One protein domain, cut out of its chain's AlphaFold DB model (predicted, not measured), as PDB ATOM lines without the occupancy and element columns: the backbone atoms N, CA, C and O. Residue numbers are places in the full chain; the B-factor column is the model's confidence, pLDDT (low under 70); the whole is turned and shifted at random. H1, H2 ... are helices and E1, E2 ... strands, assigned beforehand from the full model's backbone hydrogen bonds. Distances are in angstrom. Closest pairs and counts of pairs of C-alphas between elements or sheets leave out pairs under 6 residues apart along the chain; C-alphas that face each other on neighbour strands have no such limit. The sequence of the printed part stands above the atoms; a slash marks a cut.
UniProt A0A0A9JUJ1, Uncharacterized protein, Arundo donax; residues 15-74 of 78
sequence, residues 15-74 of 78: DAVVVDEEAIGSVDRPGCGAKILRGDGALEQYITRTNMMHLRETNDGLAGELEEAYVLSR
ATOM      1  N   ASP A  15     -44.502  12.293 -27.024       86.94
ATOM      2  CA  ASP A  15     -45.349  11.105 -27.059       86.94
ATOM      3  C   ASP A  15     -44.667   9.936 -26.338       86.94
ATOM      4  O   ASP A  15     -45.286   9.238 -25.539       86.94
ATOM      5  N   ALA A  16     -43.352   9.773 -26.542       89.00
ATOM      6  CA  ALA A  16     -42.552   8.760 -25.860       89.00
ATOM      7  C   ALA A  16     -41.053   9.101 -25.832       89.00
ATOM      8  O   ALA A  16     -40.556   9.911 -26.613       89.00
ATOM      9  N   VAL A  17     -40.309   8.429 -24.952       90.19
ATOM     10  CA  VAL A  17     -38.839   8.437 -24.924       90.19
ATOM     11  C   VAL A  17     -38.355   7.000 -25.074       90.19
ATOM     12  O   VAL A  17     -38.773   6.124 -24.321       90.19
ATOM     13  N   VAL A  18     -37.484   6.760 -26.047       90.06
ATOM     14  CA  VAL A  18     -36.923   5.444 -26.353       90.06
ATOM     15  C   VAL A  18     -35.505   5.365 -25.806       90.06
ATOM     16  O   VAL A  18     -34.653   6.195 -26.132       90.06
ATOM     17  N   VAL A  19     -35.267   4.346 -24.984       91.06
ATOM     18  CA  VAL A  19     -33.963   4.028 -24.403       91.06
ATOM     19  C   VAL A  19     -33.614   2.601 -24.813       91.06
ATOM     20  O   VAL A  19     -34.200   1.650 -24.301       91.06
ATOM     21  N   ASP A  20     -32.705   2.471 -25.774       87.94
ATOM     22  CA  ASP A  20     -32.159   1.200 -26.256       87.94
ATOM     23  C   ASP A  20     -30.730   0.976 -25.712       87.94
ATOM     24  O   ASP A  20     -30.185   1.820 -24.994       87.94
ATOM     25  N   GLU A  21     -30.122  -0.177 -25.997       89.06
ATOM     26  CA  GLU A  21     -28.761  -0.481 -25.525       89.06
ATOM     27  C   GLU A  21     -27.726   0.533 -26.044       89.06
ATOM     28  O   GLU A  21     -26.791   0.884 -25.325       89.06
ATOM     29  N   GLU A  22     -27.927   1.076 -27.248       86.94
ATOM     30  CA  GLU A  22     -27.088   2.136 -27.820       86.94
ATOM     31  C   GLU A  22     -27.214   3.453 -27.035       86.94
ATOM     32  O   GLU A  22     -26.230   4.173 -26.834       86.94
ATOM     33  N   ALA A  23     -28.417   3.762 -26.547       88.75
ATOM     34  CA  ALA A  23     -28.682   4.938 -25.730       88.75
ATOM     35  C   ALA A  23     -27.963   4.880 -24.373       88.75
ATOM     36  O   ALA A  23     -27.479   5.913 -23.900       88.75
ATOM     37  N   ILE A  24     -27.884   3.695 -23.755       91.06
ATOM     38  CA  ILE A  24     -27.215   3.488 -22.458       91.06
ATOM     39  C   ILE A  24     -25.696   3.357 -22.635       91.06
ATOM     40  O   ILE A  24     -24.929   3.908 -21.842       91.06
ATOM     41  N   GLY A  25     -25.257   2.690 -23.701       88.88
ATOM     42  CA  GLY A  25     -23.857   2.366 -23.937       88.88
ATOM     43  C   GLY A  25     -23.386   1.180 -23.099       88.88
ATOM     44  O   GLY A  25     -24.166   0.347 -22.648       88.88
ATOM     45  N   SER A  26     -22.075   1.077 -22.912       90.44
ATOM     46  CA  SER A  26     -21.423  -0.025 -22.197       90.44
ATOM     47  C   SER A  26     -20.689   0.473 -20.956       90.44
ATOM     48  O   SER A  26     -20.508   1.671 -20.759       90.44
ATOM     49  N   VAL A  27     -20.194  -0.458 -20.136       91.12
ATOM     50  CA  VAL A  27     -19.399  -0.135 -18.935       91.12
ATOM     51  C   VAL A  27     -18.195   0.756 -19.272       91.12
ATOM     52  O   VAL A  27     -17.886   1.679 -18.525       91.12
ATOM     53  N   ASP A  28     -17.559   0.521 -20.422       93.75
ATOM     54  CA  ASP A  28     -16.349   1.236 -20.838       93.75
ATOM     55  C   ASP A  28     -16.614   2.471 -21.713       93.75
ATOM     56  O   ASP A  28     -15.693   3.247 -21.979       93.75
ATOM     57  N   ARG A  29     -17.845   2.655 -22.219       91.50
ATOM     58  CA  ARG A  29     -18.175   3.747 -23.149       91.50
ATOM     59  C   ARG A  29     -19.588   4.278 -22.935       91.50
ATOM     60  O   ARG A  29     -20.530   3.491 -23.000       91.50
ATOM     61  N   PRO A  30     -19.751   5.604 -22.773       89.75
ATOM     62  CA  PRO A  30     -21.071   6.197 -22.641       89.75
ATOM     63  C   PRO A  30     -21.883   6.001 -23.924       89.75
ATOM     64  O   PRO A  30     -21.332   6.045 -25.027       89.75
ATOM     65  N   GLY A  31     -23.187   5.788 -23.760       92.38
ATOM     66  CA  GLY A  31     -24.126   5.691 -24.871       92.38
ATOM     67  C   GLY A  31     -24.425   7.033 -25.530       92.38
ATOM     68  O   GLY A  31     -24.008   8.100 -25.070       92.38
ATOM     69  N   CYS A  32     -25.194   6.970 -26.612       89.19
ATOM     70  CA  CYS A  32     -25.578   8.135 -27.411       89.19
ATOM     71  C   CYS A  32     -26.748   8.936 -26.808       89.19
ATOM     72  O   CYS A  32     -27.097   9.999 -27.322       89.19
ATOM     73  N   GLY A  33     -27.338   8.456 -25.709       89.19
ATOM     74  CA  GLY A  33     -28.511   9.059 -25.087       89.19
ATOM     75  C   GLY A  33     -29.832   8.647 -25.743       89.19
ATOM     76  O   GLY A  33     -29.876   8.021 -26.800       89.19
ATOM     77  N   ALA A  34     -30.932   8.969 -25.063       90.62
ATOM     78  CA  ALA A  34     -32.272   8.534 -25.443       90.62
ATOM     79  C   ALA A  34     -32.834   9.301 -26.653       90.62
ATOM     80  O   ALA A  34     -32.583  10.496 -26.822       90.62
ATOM     81  N   LYS A  35     -33.679   8.635 -27.449       90.06
ATOM     82  CA  LYS A  35     -34.454   9.270 -28.527       90.06
ATOM     83  C   LYS A  35     -35.780   9.777 -27.975       90.06
ATOM     84  O   LYS A  35     -36.499   9.040 -27.308       90.06
ATOM     85  N   ILE A  36     -36.133  11.021 -28.281       90.38
ATOM     86  CA  ILE A  36     -37.418  11.615 -27.890       90.38
ATOM     87  C   ILE A  36     -38.342  11.609 -29.107       90.38
ATOM     88  O   ILE A  36     -38.008  12.187 -30.140       90.38
ATOM     89  N   LEU A  37     -39.501  10.973 -28.976       90.12
ATOM     90  CA  LEU A  37     -40.548  10.934 -29.989       90.12
ATOM     91  C   LEU A  37     -41.577  12.018 -29.677       90.12
ATOM     92  O   LEU A  37     -42.098  12.082 -28.562       90.12
ATOM     93  N   ARG A  38     -41.841  12.885 -30.655       88.69
ATOM     94  CA  ARG A  38     -42.784  14.000 -30.531       88.69
ATOM     95  C   ARG A  38     -43.912  13.895 -31.552       88.69
ATOM     96  O   ARG A  38     -43.667  13.509 -32.692       88.69
ATOM     97  N   GLY A  39     -45.096  14.318 -31.127       87.38
ATOM     98  CA  GLY A  39     -46.343  14.329 -31.874       87.38
ATOM     99  C   GLY A  39     -47.206  13.099 -31.621       87.38
ATOM    100  O   GLY A  39     -46.704  12.034 -31.275       87.38
ATOM    101  N   ASP A  40     -48.517  13.256 -31.786       86.31
ATOM    102  CA  ASP A  40     -49.480  12.185 -31.530       86.31
ATOM    103  C   ASP A  40     -49.217  10.963 -32.431       86.31
ATOM    104  O   ASP A  40     -49.123  11.075 -33.658       86.31
ATOM    105  N   GLY A  41     -49.083   9.784 -31.816       87.75
ATOM    106  CA  GLY A  41     -48.828   8.527 -32.528       87.75
ATOM    107  C   GLY A  41     -47.393   8.373 -33.047       87.75
ATOM    108  O   GLY A  41     -47.127   7.503 -33.883       87.75
ATOM    109  N   ALA A  42     -46.447   9.192 -32.578       89.06
ATOM    110  CA  ALA A  42     -45.039   9.069 -32.946       89.06
ATOM    111  C   ALA A  42     -44.424   7.742 -32.471       89.06
ATOM    112  O   ALA A  42     -43.559   7.189 -33.153       89.06
ATOM    113  N   LEU A  43     -44.894   7.189 -31.348       88.94
ATOM    114  CA  LEU A  43     -44.478   5.874 -30.865       88.94
ATOM    115  C   LEU A  43     -44.897   4.739 -31.812       88.94
ATOM    116  O   LEU A  43     -44.070   3.895 -32.150       88.94
ATOM    117  N   GLU A  44     -46.144   4.722 -32.285       90.25
ATOM    118  CA  GLU A  44     -46.634   3.690 -33.216       90.25
ATOM    119  C   GLU A  44     -45.871   3.717 -34.547       90.25
ATOM    120  O   GLU A  44     -45.479   2.670 -35.078       90.25
ATOM    121  N   GLN A  45     -45.582   4.920 -35.054       89.38
ATOM    122  CA  GLN A  45     -44.744   5.106 -36.239       89.38
ATOM    123  C   GLN A  45     -43.314   4.608 -36.002       89.38
ATOM    124  O   GLN A  45     -42.744   3.927 -36.858       89.38
ATOM    125  N   TYR A  46     -42.738   4.907 -34.834       90.00
ATOM    126  CA  TYR A  46     -41.402   4.453 -34.468       90.00
ATOM    127  C   TYR A  46     -41.314   2.930 -34.368       90.00
ATOM    128  O   TYR A  46     -40.379   2.346 -34.914       90.00
ATOM    129  N   ILE A  47     -42.286   2.277 -33.726       89.06
ATOM    130  CA  ILE A  47     -42.322   0.814 -33.593       89.06
ATOM    131  C   ILE A  47     -42.470   0.166 -34.970       89.06
ATOM    132  O   ILE A  47     -41.712  -0.742 -35.303       89.06
ATOM    133  N   THR A  48     -43.386   0.665 -35.803       89.75
ATOM    134  CA  THR A  48     -43.588   0.149 -37.166       89.75
ATOM    135  C   THR A  48     -42.305   0.264 -37.986       89.75
ATOM    136  O   THR A  48     -41.852  -0.715 -38.576       89.75
ATOM    137  N   ARG A  49     -41.662   1.437 -37.967       85.44
ATOM    138  CA  ARG A  49     -40.411   1.683 -38.687       85.44
ATOM    139  C   ARG A  49     -39.264   0.814 -38.173       85.44
ATOM    140  O   ARG A  49     -38.552   0.227 -38.980       85.44
ATOM    141  N   THR A  50     -39.103   0.724 -36.856       85.69
ATOM    142  CA  THR A  50     -38.042  -0.066 -36.215       85.69
ATOM    143  C   THR A  50     -38.210  -1.550 -36.523       85.69
ATOM    144  O   THR A  50     -37.252  -2.196 -36.927       85.69
ATOM    145  N   ASN A  51     -39.434  -2.077 -36.449       83.81
ATOM    146  CA  ASN A  51     -39.716  -3.468 -36.802       83.81
ATOM    147  C   ASN A  51     -39.455  -3.751 -38.291       83.81
ATOM    148  O   ASN A  51     -38.900  -4.795 -38.629       83.81
ATOM    149  N   MET A  52     -39.808  -2.822 -39.187       77.00
ATOM    150  CA  MET A  52     -39.498  -2.944 -40.618       77.00
ATOM    151  C   MET A  52     -37.991  -2.909 -40.895       77.00
ATOM    152  O   MET A  52     -37.515  -3.641 -41.758       77.00
ATOM    153  N   MET A  53     -37.237  -2.068 -40.184       75.31
ATOM    154  CA  MET A  53     -35.775  -2.014 -40.290       75.31
ATOM    155  C   MET A  53     -35.134  -3.293 -39.757       75.31
ATOM    156  O   MET A  53     -34.304  -3.868 -40.447       75.31
ATOM    157  N   HIS A  54     -35.592  -3.803 -38.615       70.75
ATOM    158  CA  HIS A  54     -35.058  -5.036 -38.044       70.75
ATOM    159  C   HIS A  54     -35.290  -6.254 -38.951       70.75
ATOM    160  O   HIS A  54     -34.417  -7.106 -39.114       70.75
ATOM    161  N   LEU A  55     -36.441  -6.294 -39.633       64.44
ATOM    162  CA  LEU A  55     -36.740  -7.306 -40.649       64.44
ATOM    163  C   LEU A  55     -35.854  -7.174 -41.903       64.44
ATOM    164  O   LEU A  55     -35.569  -8.172 -42.567       64.44
ATOM    165  N   ARG A  56     -35.407  -5.958 -42.238       54.16
ATOM    166  CA  ARG A  56     -34.442  -5.714 -43.322       54.16
ATOM    167  C   ARG A  56     -33.027  -6.125 -42.933       54.16
ATOM    168  O   ARG A  56     -32.390  -6.820 -43.707       54.16
ATOM    169  N   GLU A  57     -32.592  -5.837 -41.710       52.81
ATOM    170  CA  GLU A  57     -31.279  -6.257 -41.191       52.81
ATOM    171  C   GLU A  57     -31.107  -7.785 -41.183       52.81
ATOM    172  O   GLU A  57     -29.996  -8.287 -41.322       52.81
ATOM    173  N   THR A  58     -32.209  -8.544 -41.100       52.88
ATOM    174  CA  THR A  58     -32.176 -10.010 -41.254       52.88
ATOM    175  C   THR A  58     -32.038 -10.471 -42.717       52.88
ATOM    176  O   THR A  58     -31.739 -11.636 -42.965       52.88
ATOM    177  N   ASN A  59     -32.254  -9.574 -43.686       47.53
ATOM    178  CA  ASN A  59     -32.220  -9.810 -45.136       47.53
ATOM    179  C   ASN A  59     -31.072  -9.072 -45.866       47.53
ATOM    180  O   ASN A  59     -30.788  -9.384 -47.022       47.53
ATOM    181  N   ASP A  60     -30.372  -8.137 -45.216       43.91
ATOM    182  CA  ASP A  60     -29.278  -7.322 -45.774       43.91
ATOM    183  C   ASP A  60     -27.935  -8.093 -45.889       43.91
ATOM    184  O   ASP A  60     -26.851  -7.606 -45.578       43.91
ATOM    185  N   GLY A  61     -28.003  -9.314 -46.431       42.72
ATOM    186  CA  GLY A  61     -26.969  -9.847 -47.323       42.72
ATOM    187  C   GLY A  61     -27.105  -9.318 -48.762       42.72
ATOM    188  O   GLY A  61     -26.307  -9.688 -49.620       42.72
ATOM    189  N   LEU A  62     -28.098  -8.465 -49.045       43.78
ATOM    190  CA  LEU A  62     -28.339  -7.860 -50.357       43.78
ATOM    191  C   LEU A  62     -28.438  -6.334 -50.243       43.78
ATOM    192  O   LEU A  62     -29.501  -5.730 -50.365       43.78
ATOM    193  N   ALA A  63     -27.278  -5.716 -50.028       42.31
ATOM    194  CA  ALA A  63     -27.075  -4.297 -50.262       42.31
ATOM    195  C   ALA A  63     -27.433  -3.959 -51.721       42.31
ATOM    196  O   ALA A  63     -26.749  -4.417 -52.636       42.31
ATOM    197  N   GLY A  64     -28.465  -3.141 -51.947       44.38
ATOM    198  CA  GLY A  64     -28.611  -2.460 -53.238       44.38
ATOM    199  C   GLY A  64     -30.010  -2.101 -53.726       44.38
ATOM    200  O   GLY A  64     -30.093  -1.308 -54.655       44.38
ATOM    201  N   GLU A  65     -31.101  -2.611 -53.149       46.00
ATOM    202  CA  GLU A  65     -32.408  -2.530 -53.833       46.00
ATOM    203  C   GLU A  65     -33.529  -2.047 -52.908       46.00
ATOM    204  O   GLU A  65     -34.434  -2.794 -52.554       46.00
ATOM    205  N   LEU A  66     -33.487  -0.788 -52.456       48.06
ATOM    206  CA  LEU A  66     -34.659  -0.193 -51.790       48.06
ATOM    207  C   LEU A  66     -34.829   1.316 -52.021       48.06
ATOM    208  O   LEU A  66     -35.490   1.995 -51.238       48.06
ATOM    209  N   GLU A  67     -34.292   1.835 -53.128       47.75
ATOM    210  CA  GLU A  67     -34.674   3.155 -53.664       47.75
ATOM    211  C   GLU A  67     -35.977   3.092 -54.497       47.75
ATOM    212  O   GLU A  67     -36.640   4.108 -54.691       47.75
ATOM    213  N   GLU A  68     -36.423   1.908 -54.939       46.19
ATOM    214  CA  GLU A  68     -37.564   1.789 -55.868       46.19
ATOM    215  C   GLU A  68     -38.949   1.811 -55.188       46.19
ATOM    216  O   GLU A  68     -39.928   2.282 -55.773       46.19
ATOM    217  N   ALA A  69     -39.062   1.399 -53.918       47.75
ATOM    218  CA  ALA A  69     -40.358   1.366 -53.222       47.75
ATOM    219  C   ALA A  69     -40.877   2.766 -52.833       47.75
ATOM    220  O   ALA A  69     -42.089   2.991 -52.767       47.75
ATOM    221  N   TYR A  70     -39.974   3.728 -52.610       53.00
ATOM    222  CA  TYR A  70     -40.342   5.108 -52.271       53.00
ATOM    223  C   TYR A  70     -40.853   5.886 -53.498       53.00
ATOM    224  O   TYR A  70     -41.714   6.758 -53.373       53.00
ATOM    225  N   VAL A  71     -40.378   5.534 -54.701       50.41
ATOM    226  CA  VAL A  71     -40.838   6.134 -55.963       50.41
ATOM    227  C   VAL A  71     -42.241   5.634 -56.336       50.41
ATOM    228  O   VAL A  71     -43.067   6.425 -56.790       50.41
ATOM    229  N   LEU A  72     -42.570   4.367 -56.054       48.94
ATOM    230  CA  LEU A  72     -43.877   3.781 -56.392       48.94
ATOM    231  C   LEU A  72     -45.056   4.373 -55.599       48.94
ATOM    232  O   LEU A  72     -46.142   4.526 -56.159       48.94
ATOM    233  N   SER A  73     -44.855   4.791 -54.341       52.69
ATOM    234  CA  SER A  73     -45.932   5.405 -53.536       52.69
ATOM    235  C   SER A  73     -46.338   6.810 -54.005       52.69
ATOM    236  O   SER A  73     -47.420   7.273 -53.659       52.69
ATOM    237  N   ARG A  74     -45.512   7.494 -54.812       54.47
ATOM    238  CA  ARG A  74     -45.846   8.810 -55.394       54.47
ATOM    239  C   ARG A  74     -46.503   8.733 -56.773       54.47
ATOM    240  O   ARG A  74     -47.032   9.744 -57.223       54.47
TER     241      ARG A  74
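Overview. This is residues 15 to 74 of the 78 residues of an uncharacterized protein of Arundo donax (UniProt A0A0A9JUJ1). The printed part is a flat, open zigzag: a narrow ribbon that folds back on itself and is paired as E1 and E2, then the long helix H2, which meets the ribbon's strand end to make a V, then a turn into the small helix H3. Residues 47 to 74, which hold most of H2 and H3, stick out free, while short H1 and a tight loop make the ribbon's other end. Sixty residues are printed, with three named helices and two named strands in the order E1, H1, E2, H2, H3; the sheet is E1 - E2, antiparallel, and the class is mixed, helices and strands. The whole is only just loose, close to extended, with a radius of gyration of the C-alphas of 15.2 A and spans of 42 by 33 by 14 A.

Arrangement. E1, residues 15 to 18, and E2, residues 35 to 38, are antiparallel neighbours, with 170 degrees between their directions. C-alphas 17 and 36 face each other at 4.6 A, and within hydrogen-bond range are N 18 and O 35, 2.8 A, and N 37 and O 16, 2.8 A. Between the strands comes H1, residues 21 to 24; its closest C-alpha pair with E2 is Ala 23 and Lys 35, 7.7 A. Residues 25 to 26 pair with residues 29 to 30, antiparallel. H2, residues 42 to 57, has its closest C-alpha pair with E1 at Ala 16 and Leu 43, 6.1 A, and with E2 at Leu 37 and Leu 43, 6.5 A. H3, residues 68 to 74, is apart from E1, H1, E2 and H2; H1 and H2 are also apart. In H2 every O i to N i+4 pair is within hydrogen-bond range; in H3 1 of 3 is, beside 2 of 4 O i to N i+3 pairs, and H1 is too short for an O i to N i+4 pair but has its 1 O i to N i+3 pair within range.

Along the chain. E1 begins at C-alpha 15, (-45.349, 11.105, -27.059), and is 10.2 A long. H1 measures 5.2 A and E2 9.8 A. H2 begins at C-alpha 42, (-45.039, 9.069, -32.946), and is 22.2 A long from first to last C-alpha. H3 is 10.9 A long and ends at C-alpha 74, (-45.846, 8.810, -55.394).

Size, cuts and confidence. The C-alphas farthest apart, those of Asp 28 and Arg 74, are 46.1 A apart. The printed part has no cut. The links E1 to H1 and E2 to H2 are tight, those from H1 to E2 and H2 to H3 are short, and no link is long. The mean pLDDT of the printed part is 75.1, and residues 55 to 74 are under 70.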